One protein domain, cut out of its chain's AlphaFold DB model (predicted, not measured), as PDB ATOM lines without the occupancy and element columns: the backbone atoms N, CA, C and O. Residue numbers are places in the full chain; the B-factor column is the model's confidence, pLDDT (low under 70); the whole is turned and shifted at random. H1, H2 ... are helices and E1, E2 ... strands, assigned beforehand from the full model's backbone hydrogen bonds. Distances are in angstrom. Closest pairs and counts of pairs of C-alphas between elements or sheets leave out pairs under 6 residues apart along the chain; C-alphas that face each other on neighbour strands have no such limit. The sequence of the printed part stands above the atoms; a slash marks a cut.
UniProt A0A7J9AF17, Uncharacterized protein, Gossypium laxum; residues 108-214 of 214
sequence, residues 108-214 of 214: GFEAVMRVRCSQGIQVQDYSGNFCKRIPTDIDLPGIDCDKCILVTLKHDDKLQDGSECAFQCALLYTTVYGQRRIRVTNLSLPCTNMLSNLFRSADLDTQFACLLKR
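Overview. This is residues 108 to 214 of the 214 residues of an uncharacterized protein of Gossypium laxum (UniProt A0A7J9AF17). A twisted sheet, E3-E1-E5-E6, is partly face to face with the small sheet E2-E4 in a loose sandwich, and H2 packs over the small sheet, mostly near E4. The long hairpin E5-E6 makes most of the length, with H1 beyond one end. The 107 printed residues hold six strands, E1 to E6, then two helices, H1 and H2; both sheets are antiparallel and the class is mixed. The whole is only just compact, close to loose, with radius of gyration of the C-alphas 15.6 A and spans of 48 by 28 by 23 A.

Along the chain. Find C-alpha 108 at (-41.488, -42.858, 26.707), where E1, residues 108 to 117, begins; it bends by 74 degrees at residue 111. Next come E2, 121 to 127, E3, 137 to 144, bending by 84 degrees at 141, and E4, 150 to 155. E5, 164 to 175, spans 33.5 A; E6, 180 to 190, spans 33.7 A. H1 is 195 to 200; H2, 204 to 213, ends at (-34.876, -20.576, 31.137).

Arrangement. In the larger sheet, look for N 111 and O 140 at 2.9 A between E1 and E3, N 114 and O 170 at 2.9 A between E1 and E5, and N 169 and O 185 at 2.9 A in the hairpin E5-E6. In the smaller, N 124 and O 152 are 2.8 A apart. Across the sandwich, two sheets face to face, the closest C-alphas of E1 and E2 are Val 115 and Val 123, 7.2 A. The closest of E4 and H2 are Leu 150 and Cys 210, 7.2 A. H1 and H2 have every O i to N i+4 pair within hydrogen-bond range.

Size, cuts and confidence. The farthest C-alphas, Tyr 177 and Met 194, are 49.0 A apart. The printed part has no cut and no long link; only residue 214 has pLDDT under 70.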
ATOM      1  N   GLY A 108     -42.571 -41.934  26.993       97.00
ATOM      2  CA  GLY A 108     -41.488 -42.858  26.707       97.00
ATOM      3  C   GLY A 108     -40.505 -42.910  27.869       97.00
ATOM      4  O   GLY A 108     -40.398 -41.962  28.647       97.00
ATOM      5  N   PHE A 109     -39.783 -44.018  27.951       97.19
ATOM      6  CA  PHE A 109     -38.856 -44.323  29.033       97.19
ATOM      7  C   PHE A 109     -37.454 -44.602  28.508       97.19
ATOM      8  O   PHE A 109     -37.264 -44.837  27.307       97.19
ATOM      9  N   GLU A 110     -36.486 -44.608  29.425       96.88
ATOM     10  CA  GLU A 110     -35.085 -44.954  29.147       96.88
ATOM     11  C   GLU A 110     -34.522 -44.152  27.965       96.88
ATOM     12  O   GLU A 110     -33.858 -44.693  27.066       96.88
ATOM     13  N   ALA A 111     -34.928 -42.888  27.868       96.81
ATOM     14  CA  ALA A 111     -34.736 -42.113  26.666       96.81
ATOM     15  C   ALA A 111     -33.380 -41.408  26.678       96.81
ATOM     16  O   ALA A 111     -32.911 -40.921  27.703       96.81
ATOM     17  N   VAL A 112     -32.760 -41.332  25.507       96.94
ATOM     18  CA  VAL A 112     -31.543 -40.557  25.273       96.94
ATOM     19  C   VAL A 112     -31.801 -39.655  24.080       96.94
ATOM     20  O   VAL A 112     -32.224 -40.122  23.015       96.94
ATOM     21  N   MET A 113     -31.566 -38.358  24.257       97.56
ATOM     22  CA  MET A 113     -31.748 -37.364  23.206       97.56
ATOM     23  C   MET A 113     -30.413 -36.747  22.814       97.56
ATOM     24  O   MET A 113     -29.616 -36.356  23.668       97.56
ATOM     25  N   ARG A 114     -30.203 -36.605  21.506       97.19
ATOM     26  CA  ARG A 114     -29.049 -35.910  20.942       97.19
ATOM     27  C   ARG A 114     -29.469 -34.993  19.808       97.19
ATOM     28  O   ARG A 114     -30.160 -35.423  18.883       97.19
ATOM     29  N   VAL A 115     -28.977 -33.758  19.849       97.81
ATOM     30  CA  VAL A 115     -29.091 -32.811  18.737       97.81
ATOM     31  C   VAL A 115     -27.781 -32.773  17.955       97.81
ATOM     32  O   VAL A 115     -26.693 -32.679  18.521       97.81
ATOM     33  N   ARG A 116     -27.892 -32.877  16.631       97.38
ATOM     34  CA  ARG A 116     -26.814 -32.676  15.659       97.38
ATOM     35  C   ARG A 116     -27.135 -31.448  14.817       97.38
ATOM     36  O   ARG A 116     -28.306 -31.143  14.598       97.38
ATOM     37  N   CYS A 117     -26.105 -30.764  14.351       96.94
ATOM     38  CA  CYS A 117     -26.219 -29.595  13.487       96.94
ATOM     39  C   CYS A 117     -25.187 -29.673  12.357       96.94
ATOM     40  O   CYS A 117     -24.220 -30.434  12.458       96.94
ATOM     41  N   SER A 118     -25.426 -28.938  11.270       96.00
ATOM     42  CA  SER A 118     -24.468 -28.794  10.171       96.00
ATOM     43  C   SER A 118     -23.157 -28.150  10.635       96.00
ATOM     44  O   SER A 118     -23.099 -27.479  11.667       96.00
ATOM     45  N   GLN A 119     -22.107 -28.333   9.833       94.38
ATOM     46  CA  GLN A 119     -20.800 -27.715  10.054       94.38
ATOM     47  C   GLN A 119     -20.913 -26.193  10.239       94.38
ATOM     48  O   GLN A 119     -21.718 -25.532   9.584       94.38
ATOM     49  N   GLY A 120     -20.097 -25.649  11.143       94.50
ATOM     50  CA  GLY A 120     -20.094 -24.231  11.502       94.50
ATOM     51  C   GLY A 120     -21.028 -23.874  12.660       94.50
ATOM     52  O   GLY A 120     -20.925 -22.773  13.201       94.50
ATOM     53  N   ILE A 121     -21.872 -24.808  13.111       96.38
ATOM     54  CA  ILE A 121     -22.649 -24.695  14.350       96.38
ATOM     55  C   ILE A 121     -22.289 -25.850  15.279       96.38
ATOM     56  O   ILE A 121     -21.967 -26.955  14.848       96.38
ATOM     57  N   GLN A 122     -22.363 -25.592  16.579       95.88
ATOM     58  CA  GLN A 122     -22.230 -26.603  17.616       95.88
ATOM     59  C   GLN A 122     -23.296 -26.409  18.698       95.88
ATOM     60  O   GLN A 122     -23.720 -25.288  19.002       95.88
ATOM     61  N   VAL A 123     -23.717 -27.515  19.311       95.69
ATOM     62  CA  VAL A 123     -24.601 -27.482  20.480       95.69
ATOM     63  C   VAL A 123     -23.811 -26.964  21.678       95.69
ATOM     64  O   VAL A 123     -22.793 -27.541  22.054       95.69
ATOM     65  N   GLN A 124     -24.267 -25.858  22.264       93.75
ATOM     66  CA  GLN A 124     -23.644 -25.242  23.430       93.75
ATOM     67  C   GLN A 124     -24.158 -25.865  24.725       93.75
ATOM     68  O   GLN A 124     -23.359 -26.281  25.561       93.75
ATOM     69  N   ASP A 125     -25.480 -25.906  24.902       93.06
ATOM     70  CA  ASP A 125     -26.086 -26.446  26.116       93.06
ATOM     71  C   ASP A 125     -27.538 -26.885  25.905       93.06
ATOM     72  O   ASP A 125     -28.185 -26.514  24.923       93.06
ATOM     73  N   TYR A 126     -28.047 -27.654  26.862       94.25
ATOM     74  CA  TYR A 126     -29.435 -28.091  26.943       94.25
ATOM     75  C   TYR A 126     -30.083 -27.498  28.201       94.25
ATOM     76  O   TYR A 126     -29.437 -27.380  29.239       94.25
ATOM     77  N   SER A 127     -31.375 -27.169  28.150       93.38
ATOM     78  CA  SER A 127     -32.120 -26.664  29.313       93.38
ATOM     79  C   SER A 127     -33.516 -27.284  29.401       93.38
ATOM     80  O   SER A 127     -34.306 -27.247  28.455       93.38
ATOM     81  N   GLY A 128     -33.840 -27.860  30.558       92.75
ATOM     82  CA  GLY A 128     -35.065 -28.628  30.775       92.75
ATOM     83  C   GLY A 128     -34.941 -29.589  31.956       92.75
ATOM     84  O   GLY A 128     -34.042 -29.442  32.784       92.75
ATOM     85  N   ASN A 129     -35.853 -30.560  32.014       92.81
ATOM     86  CA  ASN A 129     -35.871 -31.604  33.038       92.81
ATOM     87  C   ASN A 129     -35.244 -32.874  32.460       92.81
ATOM     88  O   ASN A 129     -35.867 -33.547  31.640       92.81
ATOM     89  N   PHE A 130     -34.002 -33.151  32.839       94.25
ATOM     90  CA  PHE A 130     -33.227 -34.308  32.402       94.25
ATOM     91  C   PHE A 130     -32.026 -34.510  33.326       94.25
ATOM     92  O   PHE A 130     -31.672 -33.632  34.123       94.25
ATOM     93  N   CYS A 131     -31.358 -35.646  33.164       93.62
ATOM     94  CA  CYS A 131     -30.056 -35.901  33.750       93.62
ATOM     95  C   CYS A 131     -28.983 -35.768  32.662       93.62
ATOM     96  O   CYS A 131     -29.150 -36.240  31.540       93.62
ATOM     97  N   LYS A 132     -27.888 -35.068  32.963       89.06
ATOM     98  CA  LYS A 132     -26.780 -34.859  32.020       89.06
ATOM     99  C   LYS A 132     -25.565 -35.616  32.533       89.06
ATOM    100  O   LYS A 132     -24.927 -35.159  33.480       89.06
ATOM    101  N   ARG A 133     -25.255 -36.759  31.919       83.44
ATOM    102  CA  ARG A 133     -24.046 -37.542  32.236       83.44
ATOM    103  C   ARG A 133     -22.885 -37.221  31.305       83.44
ATOM    104  O   ARG A 133     -21.747 -37.123  31.753       83.44
ATOM    105  N   ILE A 134     -23.181 -36.994  30.027       87.19
ATOM    106  CA  ILE A 134     -22.198 -36.594  29.019       87.19
ATOM    107  C   ILE A 134     -22.568 -35.244  28.392       87.19
ATOM    108  O   ILE A 134     -23.734 -34.860  28.397       87.19
ATOM    109  N   PRO A 135     -21.600 -34.477  27.856       83.31
ATOM    110  CA  PRO A 135     -21.890 -33.151  27.310       83.31
ATOM    111  C   PRO A 135     -22.799 -33.155  26.075       83.31
ATOM    112  O   PRO A 135     -23.505 -32.175  25.845       83.31
ATOM    113  N   THR A 136     -22.759 -34.223  25.272       88.75
ATOM    114  CA  THR A 136     -23.387 -34.261  23.943       88.75
ATOM    115  C   THR A 136     -24.825 -34.761  23.951       88.75
ATOM    116  O   THR A 136     -25.607 -34.364  23.083       88.75
ATOM    117  N   ASP A 137     -25.163 -35.609  24.921       92.50
ATOM    118  CA  ASP A 137     -26.419 -36.346  24.978       92.50
ATOM    119  C   ASP A 137     -27.064 -36.096  26.346       92.50
ATOM    120  O   ASP A 137     -26.367 -35.924  27.350       92.50
ATOM    121  N   ILE A 138     -28.393 -36.077  26.389       94.94
ATOM    122  CA  ILE A 138     -29.137 -35.966  27.645       94.94
ATOM    123  C   ILE A 138     -29.912 -37.250  27.921       94.94
ATOM    124  O   ILE A 138     -30.524 -37.824  27.016       94.94
ATOM    125  N   ASP A 139     -29.890 -37.670  29.182       95.75
ATOM    126  CA  ASP A 139     -30.618 -38.821  29.690       95.75
ATOM    127  C   ASP A 139     -31.978 -38.380  30.226       95.75
ATOM    128  O   ASP A 139     -32.102 -37.453  31.031       95.75
ATOM    129  N   LEU A 140     -33.012 -39.075  29.784       96.38
ATOM    130  CA  LEU A 140     -34.408 -38.786  30.061       96.38
ATOM    131  C   LEU A 140     -35.065 -40.086  30.545       96.38
ATOM    132  O   LEU A 140     -35.647 -40.809  29.733       96.38
ATOM    133  N   PRO A 141     -34.980 -40.409  31.851       97.06
ATOM    134  CA  PRO A 141     -35.626 -41.603  32.399       97.06
ATOM    135  C   PRO A 141     -37.112 -41.672  32.036       97.06
ATOM    136  O   PRO A 141     -37.597 -42.728  31.634       97.06
ATOM    137  N   GLY A 142     -37.804 -40.526  32.083       96.12
ATOM    138  CA  GLY A 142     -39.128 -40.333  31.501       96.12
ATOM    139  C   GLY A 142     -39.207 -39.087  30.613       96.12
ATOM    140  O   GLY A 142     -38.738 -38.003  30.960       96.12
ATOM    141  N   ILE A 143     -39.871 -39.210  29.466       97.25
ATOM    142  CA  ILE A 143     -40.244 -38.090  28.595       97.25
ATOM    143  C   ILE A 143     -41.714 -38.221  28.206       97.25
ATOM    144  O   ILE A 143     -42.174 -39.304  27.864       97.25
ATOM    145  N   ASP A 144     -42.458 -37.122  28.253       96.81
ATOM    146  CA  ASP A 144     -43.869 -37.081  27.867       96.81
ATOM    147  C   ASP A 144     -44.127 -35.949  26.870       96.81
ATOM    148  O   ASP A 144     -43.223 -35.179  26.538       96.81
ATOM    149  N   CYS A 145     -45.352 -35.887  26.353       96.44
ATOM    150  CA  CYS A 145     -45.763 -34.906  25.353       96.44
ATOM    151  C   CYS A 145     -45.775 -33.447  25.833       96.44
ATOM    152  O   CYS A 145     -45.779 -32.557  24.987       96.44
ATOM    153  N   ASP A 146     -45.763 -33.194  27.142       95.56
ATOM    154  CA  ASP A 146     -45.829 -31.846  27.712       95.56
ATOM    155  C   ASP A 146     -44.425 -31.278  27.980       95.56
ATOM    156  O   ASP A 146     -44.254 -30.084  28.244       95.56
ATOM    157  N   LYS A 147     -43.388 -32.124  27.917       93.00
ATOM    158  CA  LYS A 147     -42.006 -31.706  28.157       93.00
ATOM    159  C   LYS A 147     -41.401 -31.008  26.948       93.00
ATOM    160  O   LYS A 147     -41.489 -31.468  25.813       93.00
ATOM    161  N   CYS A 148     -40.656 -29.943  27.233       93.62
ATOM    162  CA  CYS A 148     -39.888 -29.200  26.243       93.62
ATOM    163  C   CYS A 148     -38.427 -29.054  26.680       93.62
ATOM    164  O   CYS A 148     -38.133 -28.524  27.762       93.62
ATOM    165  N   ILE A 149     -37.517 -29.485  25.804       94.56
ATOM    166  CA  ILE A 149     -36.074 -29.306  25.954       94.56
ATOM    167  C   ILE A 149     -35.627 -28.161  25.054       94.56
ATOM    168  O   ILE A 149     -35.820 -28.199  23.842       94.56
ATOM    169  N   LEU A 150     -35.006 -27.154  25.659       95.19
ATOM    170  CA  LEU A 150     -34.371 -26.059  24.942       95.19
ATOM    171  C   LEU A 150     -32.928 -26.447  24.621       95.19
ATOM    172  O   LEU A 150     -32.234 -26.992  25.479       95.19
ATOM    173  N   VAL A 151     -32.472 -26.147  23.409       95.25
ATOM    174  CA  VAL A 151     -31.089 -26.382  22.982       95.25
ATOM    175  C   VAL A 151     -30.496 -25.042  22.569       95.25
ATOM    176  O   VAL A 151     -30.997 -24.398  21.651       95.25
ATOM    177  N   THR A 152     -29.439 -24.614  23.254       94.12
ATOM    178  CA  THR A 152     -28.687 -23.416  22.873       94.12
ATOM    179  C   THR A 152     -27.578 -23.818  21.911       94.12
ATOM    180  O   THR A 152     -26.839 -24.770  22.157       94.12
ATOM    181  N   LEU A 153     -27.458 -23.078  20.816       95.12
ATOM    182  CA  LEU A 153     -26.464 -23.289  19.771       95.12
ATOM    183  C   LEU A 153     -25.446 -22.146  19.799       95.12
ATOM    184  O   LEU A 153     -25.792 -21.010  20.126       95.12
ATOM    185  N   LYS A 154     -24.203 -22.436  19.416       95.25
ATOM    186  CA  LYS A 154     -23.168 -21.421  19.188       95.25
ATOM    187  C   LYS A 154     -22.506 -21.638  17.833       95.25
ATOM    188  O   LYS A 154     -22.451 -22.763  17.339       95.25
ATOM    189  N   HIS A 155     -21.998 -20.559  17.255       95.62
ATOM    190  CA  HIS A 155     -21.170 -20.649  16.058       95.62
ATOM    191  C   HIS A 155     -19.842 -21.329  16.406       95.62
ATOM    192  O   HIS A 155     -19.281 -21.105  17.481       95.62
ATOM    193  N   ASP A 156     -19.384 -22.187  15.508       93.56
ATOM    194  CA  ASP A 156     -18.073 -22.840  15.564       93.56
ATOM    195  C   ASP A 156     -17.182 -22.391  14.399       93.56
ATOM    196  O   ASP A 156     -15.975 -22.253  14.559       93.56
ATOM    197  N   ASP A 157     -17.794 -22.073  13.255       94.50
ATOM    198  CA  ASP A 157     -17.128 -21.533  12.070       94.50
ATOM    199  C   ASP A 157     -18.080 -20.578  11.320       94.50
ATOM    200  O   ASP A 157     -19.233 -20.370  11.716       94.50
ATOM    201  N   LYS A 158     -17.602 -19.971  10.233       92.38
ATOM    202  CA  LYS A 158     -18.407 -19.133   9.346       92.38
ATOM    203  C   LYS A 158     -19.431 -19.979   8.593       92.38
ATOM    204  O   LYS A 158     -19.103 -21.005   8.006       92.38
ATOM    205  N   LEU A 159     -20.661 -19.483   8.549       93.75
ATOM    206  CA  LEU A 159     -21.722 -20.032   7.712       93.75
ATOM    207  C   LEU A 159     -21.737 -19.303   6.369       93.75
ATOM    208  O   LEU A 159     -21.578 -18.081   6.317       93.75
ATOM    209  N   GLN A 160     -21.913 -20.048   5.279       92.88
ATOM    210  CA  GLN A 160     -21.982 -19.465   3.945       92.88
ATOM    211  C   GLN A 160     -23.342 -18.786   3.740       92.88
ATOM    212  O   GLN A 160     -24.391 -19.395   3.950       92.88
ATOM    213  N   ASP A 161     -23.329 -17.525   3.319       93.19
ATOM    214  CA  ASP A 161     -24.550 -16.777   3.016       93.19
ATOM    215  C   ASP A 161     -25.354 -17.461   1.899       93.19
ATOM    216  O   ASP A 161     -24.781 -17.931   0.913       93.19
ATOM    217  N   GLY A 162     -26.673 -17.572   2.077       90.62
ATOM    218  CA  GLY A 162     -27.563 -18.274   1.147       90.62
ATOM    219  C   GLY A 162     -27.484 -19.805   1.187       90.62
ATOM    220  O   GLY A 162     -28.249 -20.457   0.478       90.62
ATOM    221  N   SER A 163     -26.600 -20.394   2.004       93.81
ATOM    222  CA  SER A 163     -26.610 -21.840   2.266       93.81
ATOM    223  C   SER A 163     -27.701 -22.227   3.269       93.81
ATOM    224  O   SER A 163     -28.277 -21.374   3.947       93.81
ATOM    225  N   GLU A 164     -27.980 -23.526   3.374       94.81
ATOM    226  CA  GLU A 164     -28.868 -24.071   4.397       94.81
ATOM    227  C   GLU A 164     -28.077 -24.692   5.552       94.81
ATOM    228  O   GLU A 164     -27.117 -25.441   5.352       94.81
ATOM    229  N   CYS A 165     -28.528 -24.430   6.776       95.69
ATOM    230  CA  CYS A 165     -28.062 -25.100   7.977       95.69
ATOM    231  C   CYS A 165     -29.136 -26.060   8.490       95.69
ATOM    232  O   CYS A 165     -30.279 -25.662   8.722       95.69
ATOM    233  N   ALA A 166     -28.759 -27.321   8.695       97.00
ATOM    234  CA  ALA A 166     -29.661 -28.366   9.139       97.00
ATOM    235  C   ALA A 166     -29.428 -28.722  10.610       97.00
ATOM    236  O   ALA A 166     -28.305 -28.727  11.117       97.00
ATOM    237  N   PHE A 167     -30.513 -29.095  11.274       97.94
ATOM    238  CA  PHE A 167     -30.565 -29.562  12.648       97.94
ATOM    239  C   PHE A 167     -31.314 -30.883  12.680       97.94
ATOM    240  O   PHE A 167     -32.366 -31.029  12.058       97.94
ATOM    241  N   GLN A 168     -30.791 -31.841  13.434       98.44
ATOM    242  CA  GLN A 168     -31.425 -33.131  13.634       98.44
ATOM    243  C   GLN A 168     -31.476 -33.454  15.120       98.44
ATOM    244  O   GLN A 168     -30.446 -33.662  15.759       98.44
ATOM    245  N   CYS A 169     -32.687 -33.551  15.657       98.06
ATOM    246  CA  CYS A 169     -32.932 -34.122  16.971       98.06
ATOM    247  C   CYS A 169     -33.240 -35.612  16.810       98.06
ATOM    248  O   CYS A 169     -34.175 -35.976  16.098       98.06
ATOM    249  N   ALA A 170     -32.459 -36.467  17.464       98.25
ATOM    250  CA  ALA A 170     -32.719 -37.897  17.557       98.25
ATOM    251  C   ALA A 170     -33.012 -38.264  19.014       98.25
ATOM    252  O   ALA A 170     -32.183 -38.034  19.894       98.25
ATOM    253  N   LEU A 171     -34.182 -38.853  19.249       98.00
ATOM    254  CA  LEU A 171     -34.635 -39.359  20.539       98.00
ATOM    255  C   LEU A 171     -34.769 -40.878  20.446       98.00
ATOM    256  O   LEU A 171     -35.688 -41.385  19.801       98.00
ATOM    257  N   LEU A 172     -33.857 -41.601  21.087       98.12
ATOM    258  CA  LEU A 172     -33.954 -43.044  21.288       98.12
ATOM    259  C   LEU A 172     -34.726 -43.284  22.589       98.12
ATOM    260  O   LEU A 172     -34.339 -42.730  23.608       98.12
ATOM    261  N   TYR A 173     -35.793 -44.081  22.577       98.19
ATOM    262  CA  TYR A 173     -36.633 -44.311  23.758       98.19
ATOM    263  C   TYR A 173     -37.335 -45.672  23.716       98.19
ATOM    264  O   TYR A 173     -37.469 -46.293  22.659       98.19
ATOM    265  N   THR A 174     -37.805 -46.126  24.873       98.44
ATOM    266  CA  THR A 174     -38.645 -47.314  25.040       98.44
ATOM    267  C   THR A 174     -40.095 -46.864  25.213       98.44
ATOM    268  O   THR A 174     -40.403 -45.985  26.013       98.44
ATOM    269  N   THR A 175     -41.008 -47.412  24.418       96.88
ATOM    270  CA  THR A 175     -42.448 -47.122  24.540       96.88
ATOM    271  C   THR A 175     -43.057 -47.815  25.761       96.88
ATOM    272  O   THR A 175     -42.512 -48.801  26.249       96.88
ATOM    273  N   VAL A 176     -44.254 -47.388  26.179       95.06
ATOM    274  CA  VAL A 176     -45.063 -48.065  27.219       95.06
ATOM    275  C   VAL A 176     -45.360 -49.545  26.916       95.06
ATOM    276  O   VAL A 176     -45.685 -50.306  27.818       95.06
ATOM    277  N   TYR A 177     -45.227 -49.967  25.653       95.94
ATOM    278  CA  TYR A 177     -45.417 -51.350  25.206       95.94
ATOM    279  C   TYR A 177     -44.101 -52.148  25.125       95.94
ATOM    280  O   TYR A 177     -44.066 -53.209  24.508       95.94
ATOM    281  N   GLY A 178     -42.996 -51.623  25.670       96.12
ATOM    282  CA  GLY A 178     -41.693 -52.300  25.695       96.12
ATOM    283  C   GLY A 178     -40.920 -52.273  24.372       96.12
ATOM    284  O   GLY A 178     -39.953 -53.008  24.201       96.12
ATOM    285  N   GLN A 179     -41.321 -51.442  23.407       98.12
ATOM    286  CA  GLN A 179     -40.633 -51.350  22.112       98.12
ATOM    287  C   GLN A 179     -39.580 -50.244  22.117       98.12
ATOM    288  O   GLN A 179     -39.921 -49.091  22.393       98.12
ATOM    289  N   ARG A 180     -38.344 -50.568  21.722       98.31
ATOM    290  CA  ARG A 180     -37.277 -49.583  21.505       98.31
ATOM    291  C   ARG A 180     -37.463 -48.893  20.152       98.31
ATOM    292  O   ARG A 180     -37.542 -49.555  19.120       98.31
ATOM    293  N   ARG A 181     -37.560 -47.564  20.149       98.19
ATOM    294  CA  ARG A 181     -37.823 -46.744  18.957       98.19
ATOM    295  C   ARG A 181     -36.890 -45.542  18.898       98.19
ATOM    296  O   ARG A 181     -36.412 -45.063  19.921       98.19
ATOM    297  N   ILE A 182     -36.688 -45.024  17.689       98.31
ATOM    298  CA  ILE A 182     -36.019 -43.743  17.454       98.31
ATOM    299  C   ILE A 182     -37.035 -42.788  16.826       98.31
ATOM    300  O   ILE A 182     -37.661 -43.115  15.821       98.31
ATOM    301  N   ARG A 183     -37.202 -41.605  17.420       98.06
ATOM    302  CA  ARG A 183     -37.906 -40.471  16.814       98.06
ATOM    303  C   ARG A 183     -36.865 -39.481  16.304       98.06
ATOM    304  O   ARG A 183     -35.978 -39.094  17.058       98.06
ATOM    305  N   VAL A 184     -36.985 -39.082  15.040       98.38
ATOM    306  CA  VAL A 184     -36.078 -38.123  14.402       98.38
ATOM    307  C   VAL A 184     -36.876 -36.913  13.936       98.38
ATOM    308  O   VAL A 184     -37.871 -37.072  13.232       98.38
ATOM    309  N   THR A 185     -36.417 -35.720  14.304       98.25
ATOM    310  CA  THR A 185     -36.954 -34.442  13.827       98.25
ATOM    311  C   THR A 185     -35.842 -33.693  13.114       98.25
ATOM    312  O   THR A 185     -34.782 -33.472  13.700       98.25
ATOM    313  N   ASN A 186     -36.086 -33.302  11.865       98.06
ATOM    314  CA  ASN A 186     -35.145 -32.531  11.058       98.06
ATOM    315  C   ASN A 186     -35.710 -31.129  10.814       98.06
ATOM    316  O   ASN A 186     -36.902 -30.988  10.545       98.06
ATOM    317  N   LEU A 187     -34.850 -30.118  10.882       97.56
ATOM    318  CA  LEU A 187     -35.161 -28.727  10.566       97.56
ATOM    319  C   LEU A 187     -34.031 -28.165   9.702       97.56
ATOM    320  O   LEU A 187     -32.871 -28.356  10.048       97.56
ATOM    321  N   SER A 188     -34.357 -27.476   8.610       96.75
ATOM    322  CA  SER A 188     -33.391 -26.749   7.779       96.75
ATOM    323  C   SER A 188     -33.735 -25.264   7.800       96.75
ATOM    324  O   SER A 188     -34.913 -24.919   7.697       96.75
ATOM    325  N   LEU A 189     -32.736 -24.401   7.978       95.69
ATOM    326  CA  LEU A 189     -32.896 -22.949   8.037       95.69
ATOM    327  C   LEU A 189     -31.877 -22.259   7.117       95.69
ATOM    328  O   LEU A 189     -30.714 -22.668   7.090       95.69
ATOM    329  N   PRO A 190     -32.268 -21.191   6.401       95.50
ATOM    330  CA  PRO A 190     -31.348 -20.446   5.551       95.50
ATOM    331  C   PRO A 190     -30.371 -19.602   6.381       95.50
ATOM    332  O   PRO A 190     -30.747 -18.972   7.374       95.50
ATOM    333  N   CYS A 191     -29.120 -19.538   5.938       95.19
ATOM    334  CA  CYS A 191     -28.101 -18.654   6.492       95.19
ATOM    335  C   CYS A 191     -28.135 -17.288   5.796       95.19
ATOM    336  O   CYS A 191     -28.245 -17.202   4.575       95.19
ATOM    337  N   THR A 192     -28.016 -16.217   6.582       95.12
ATOM    338  CA  THR A 192     -28.035 -14.832   6.095       95.12
ATOM    339  C   THR A 192     -26.950 -14.007   6.781       95.12
ATOM    340  O   THR A 192     -26.782 -14.092   7.999       95.12
ATOM    341  N   ASN A 193     -26.248 -13.164   6.027       94.50
ATOM    342  CA  ASN A 193     -25.391 -12.101   6.571       94.50
ATOM    343  C   ASN A 193     -26.157 -10.781   6.802       94.50
ATOM    344  O   ASN A 193     -25.656  -9.880   7.476       94.50
ATOM    345  N   MET A 194     -27.381 -10.663   6.271       95.81
ATOM    346  CA  MET A 194     -28.217  -9.476   6.426       95.81
ATOM    347  C   MET A 194     -28.984  -9.515   7.747       95.81
ATOM    348  O   MET A 194     -29.827 -10.387   7.969       95.81
ATOM    349  N   LEU A 195     -28.740  -8.519   8.601       95.31
ATOM    350  CA  LEU A 195     -29.370  -8.405   9.919       95.31
ATOM    351  C   LEU A 195     -30.900  -8.245   9.841       95.31
ATOM    352  O   LEU A 195     -31.624  -8.771  10.682       95.31
ATOM    353  N   SER A 196     -31.407  -7.569   8.808       96.88
ATOM    354  CA  SER A 196     -32.848  -7.391   8.571       96.88
ATOM    355  C   SER A 196     -33.589  -8.722   8.405       96.88
ATOM    356  O   SER A 196     -34.673  -8.900   8.959       96.88
ATOM    357  N   ASN A 197     -32.987  -9.682   7.697       94.62
ATOM    358  CA  ASN A 197     -33.553 -11.019   7.513       94.62
ATOM    359  C   ASN A 197     -33.588 -11.814   8.824       94.62
ATOM    360  O   ASN A 197     -34.533 -12.572   9.048       94.62
ATOM    361  N   LEU A 198     -32.589 -11.621   9.693       93.56
ATOM    362  CA  LEU A 198     -32.530 -12.272  11.001       93.56
ATOM    363  C   LEU A 198     -33.687 -11.809  11.891       93.56
ATOM    364  O   LEU A 198     -34.418 -12.646  12.413       93.56
ATOM    365  N   PHE A 199     -33.916 -10.497  12.001       94.62
ATOM    366  CA  PHE A 199     -35.049  -9.964  12.772       94.62
ATOM    367  C   PHE A 199     -36.402 -10.361  12.186       94.62
ATOM    368  O   PHE A 199     -37.332 -10.645  12.934       94.62
ATOM    369  N   ARG A 200     -36.518 -10.422  10.856       95.31
ATOM    370  CA  ARG A 200     -37.753 -10.859  10.192       95.31
ATOM    371  C   ARG A 200     -38.095 -12.325  10.472       95.31
ATOM    372  O   ARG A 200     -39.270 -12.670  10.480       95.31
ATOM    373  N   SER A 201     -37.081 -13.165  10.667       93.88
ATOM    374  CA  SER A 201     -37.240 -14.610  10.891       93.88
ATOM    375  C   SER A 201     -37.251 -14.985  12.376       93.88
ATOM    376  O   SER A 201     -37.277 -16.166  12.713       93.88
ATOM    377  N   ALA A 202     -37.182 -13.997  13.268       94.25
ATOM    378  CA  ALA A 202     -37.150 -14.214  14.703       94.25
ATOM    379  C   ALA A 202     -38.524 -14.636  15.240       94.25
ATOM    380  O   ALA A 202     -39.528 -13.963  15.016       94.25
ATOM    381  N   ASP A 203     -38.538 -15.717  16.016       95.19
ATOM    382  CA  ASP A 203     -39.704 -16.167  16.770       95.19
ATOM    383  C   ASP A 203     -39.661 -15.571  18.188       95.19
ATOM    384  O   ASP A 203     -38.770 -15.884  18.987       95.19
ATOM    385  N   LEU A 204     -40.596 -14.662  18.480       94.75
ATOM    386  CA  LEU A 204     -40.636 -13.926  19.747       94.75
ATOM    387  C   LEU A 204     -40.955 -14.833  20.941       94.75
ATOM    388  O   LEU A 204     -40.348 -14.672  22.002       94.75
ATOM    389  N   ASP A 205     -41.846 -15.808  20.769       95.12
ATOM    390  CA  ASP A 205     -42.250 -16.721  21.841       95.12
ATOM    391  C   ASP A 205     -41.077 -17.617  22.261       95.12
ATOM    392  O   ASP A 205     -40.804 -17.812  23.448       95.12
ATOM    393  N   THR A 206     -40.308 -18.094  21.283       92.69
ATOM    394  CA  THR A 206     -39.101 -18.896  21.494       92.69
ATOM    395  C   THR A 206     -38.005 -18.080  22.171       92.69
ATOM    396  O   THR A 206     -37.346 -18.574  23.092       92.69
ATOM    397  N   GLN A 207     -37.806 -16.824  21.760       92.00
ATOM    398  CA  GLN A 207     -36.847 -15.932  22.415       92.00
ATOM    399  C   GLN A 207     -37.224 -15.678  23.873       92.00
ATOM    400  O   GLN A 207     -36.371 -15.798  24.754       92.00
ATOM    401  N   PHE A 208     -38.498 -15.394  24.137       93.88
ATOM    402  CA  PHE A 208     -38.999 -15.187  25.488       93.88
ATOM    403  C   PHE A 208     -38.825 -16.444  26.353       93.88
ATOM    404  O   PHE A 208     -38.268 -16.370  27.449       93.88
ATOM    405  N   ALA A 209     -39.192 -17.620  25.835       91.75
ATOM    406  CA  ALA A 209     -38.999 -18.893  26.527       91.75
ATOM    407  C   ALA A 209     -37.516 -19.200  26.812       91.75
ATOM    408  O   ALA A 209     -37.189 -19.754  27.862       91.75
ATOM    409  N   CYS A 210     -36.611 -18.834  25.897       89.56
ATOM    410  CA  CYS A 210     -35.169 -18.979  26.084       89.56
ATOM    411  C   CYS A 210     -34.648 -18.072  27.205       89.56
ATOM    412  O   CYS A 210     -33.896 -18.535  28.060       89.56
ATOM    413  N   LEU A 211     -35.086 -16.811  27.238       91.06
ATOM    414  CA  LEU A 211     -34.703 -15.855  28.277       91.06
ATOM    415  C   LEU A 211     -35.192 -16.278  29.664       91.06
ATOM    416  O   LEU A 211     -34.440 -16.148  30.619       91.06
ATOM    417  N   LEU A 212     -36.401 -16.836  29.774       89.62
ATOM    418  CA  LEU A 212     -36.943 -17.315  31.052       89.62
ATOM    419  C   LEU A 212     -36.238 -18.563  31.604       89.62
ATOM    420  O   LEU A 212     -36.342 -18.846  32.796       89.62
ATOM    421  N   LYS A 213     -35.583 -19.348  30.742       83.88
ATOM    422  CA  LYS A 213     -34.876 -20.576  31.137       83.88
ATOM    423  C   LYS A 213     -33.393 -20.356  31.462       83.88
ATOM    424  O   LYS A 213     -32.770 -21.302  31.949       83.88
ATOM    425  N   ARG A 214     -32.843 -19.177  31.158       68.19
ATOM    426  CA  ARG A 214     -31.463 -18.776  31.475       68.19
ATOM    427  C   ARG A 214     -31.377 -18.181  32.873       68.19
ATOM    428  O   ARG A 214     -30.354 -18.465  33.532       68.19
TER     429      ARG A 214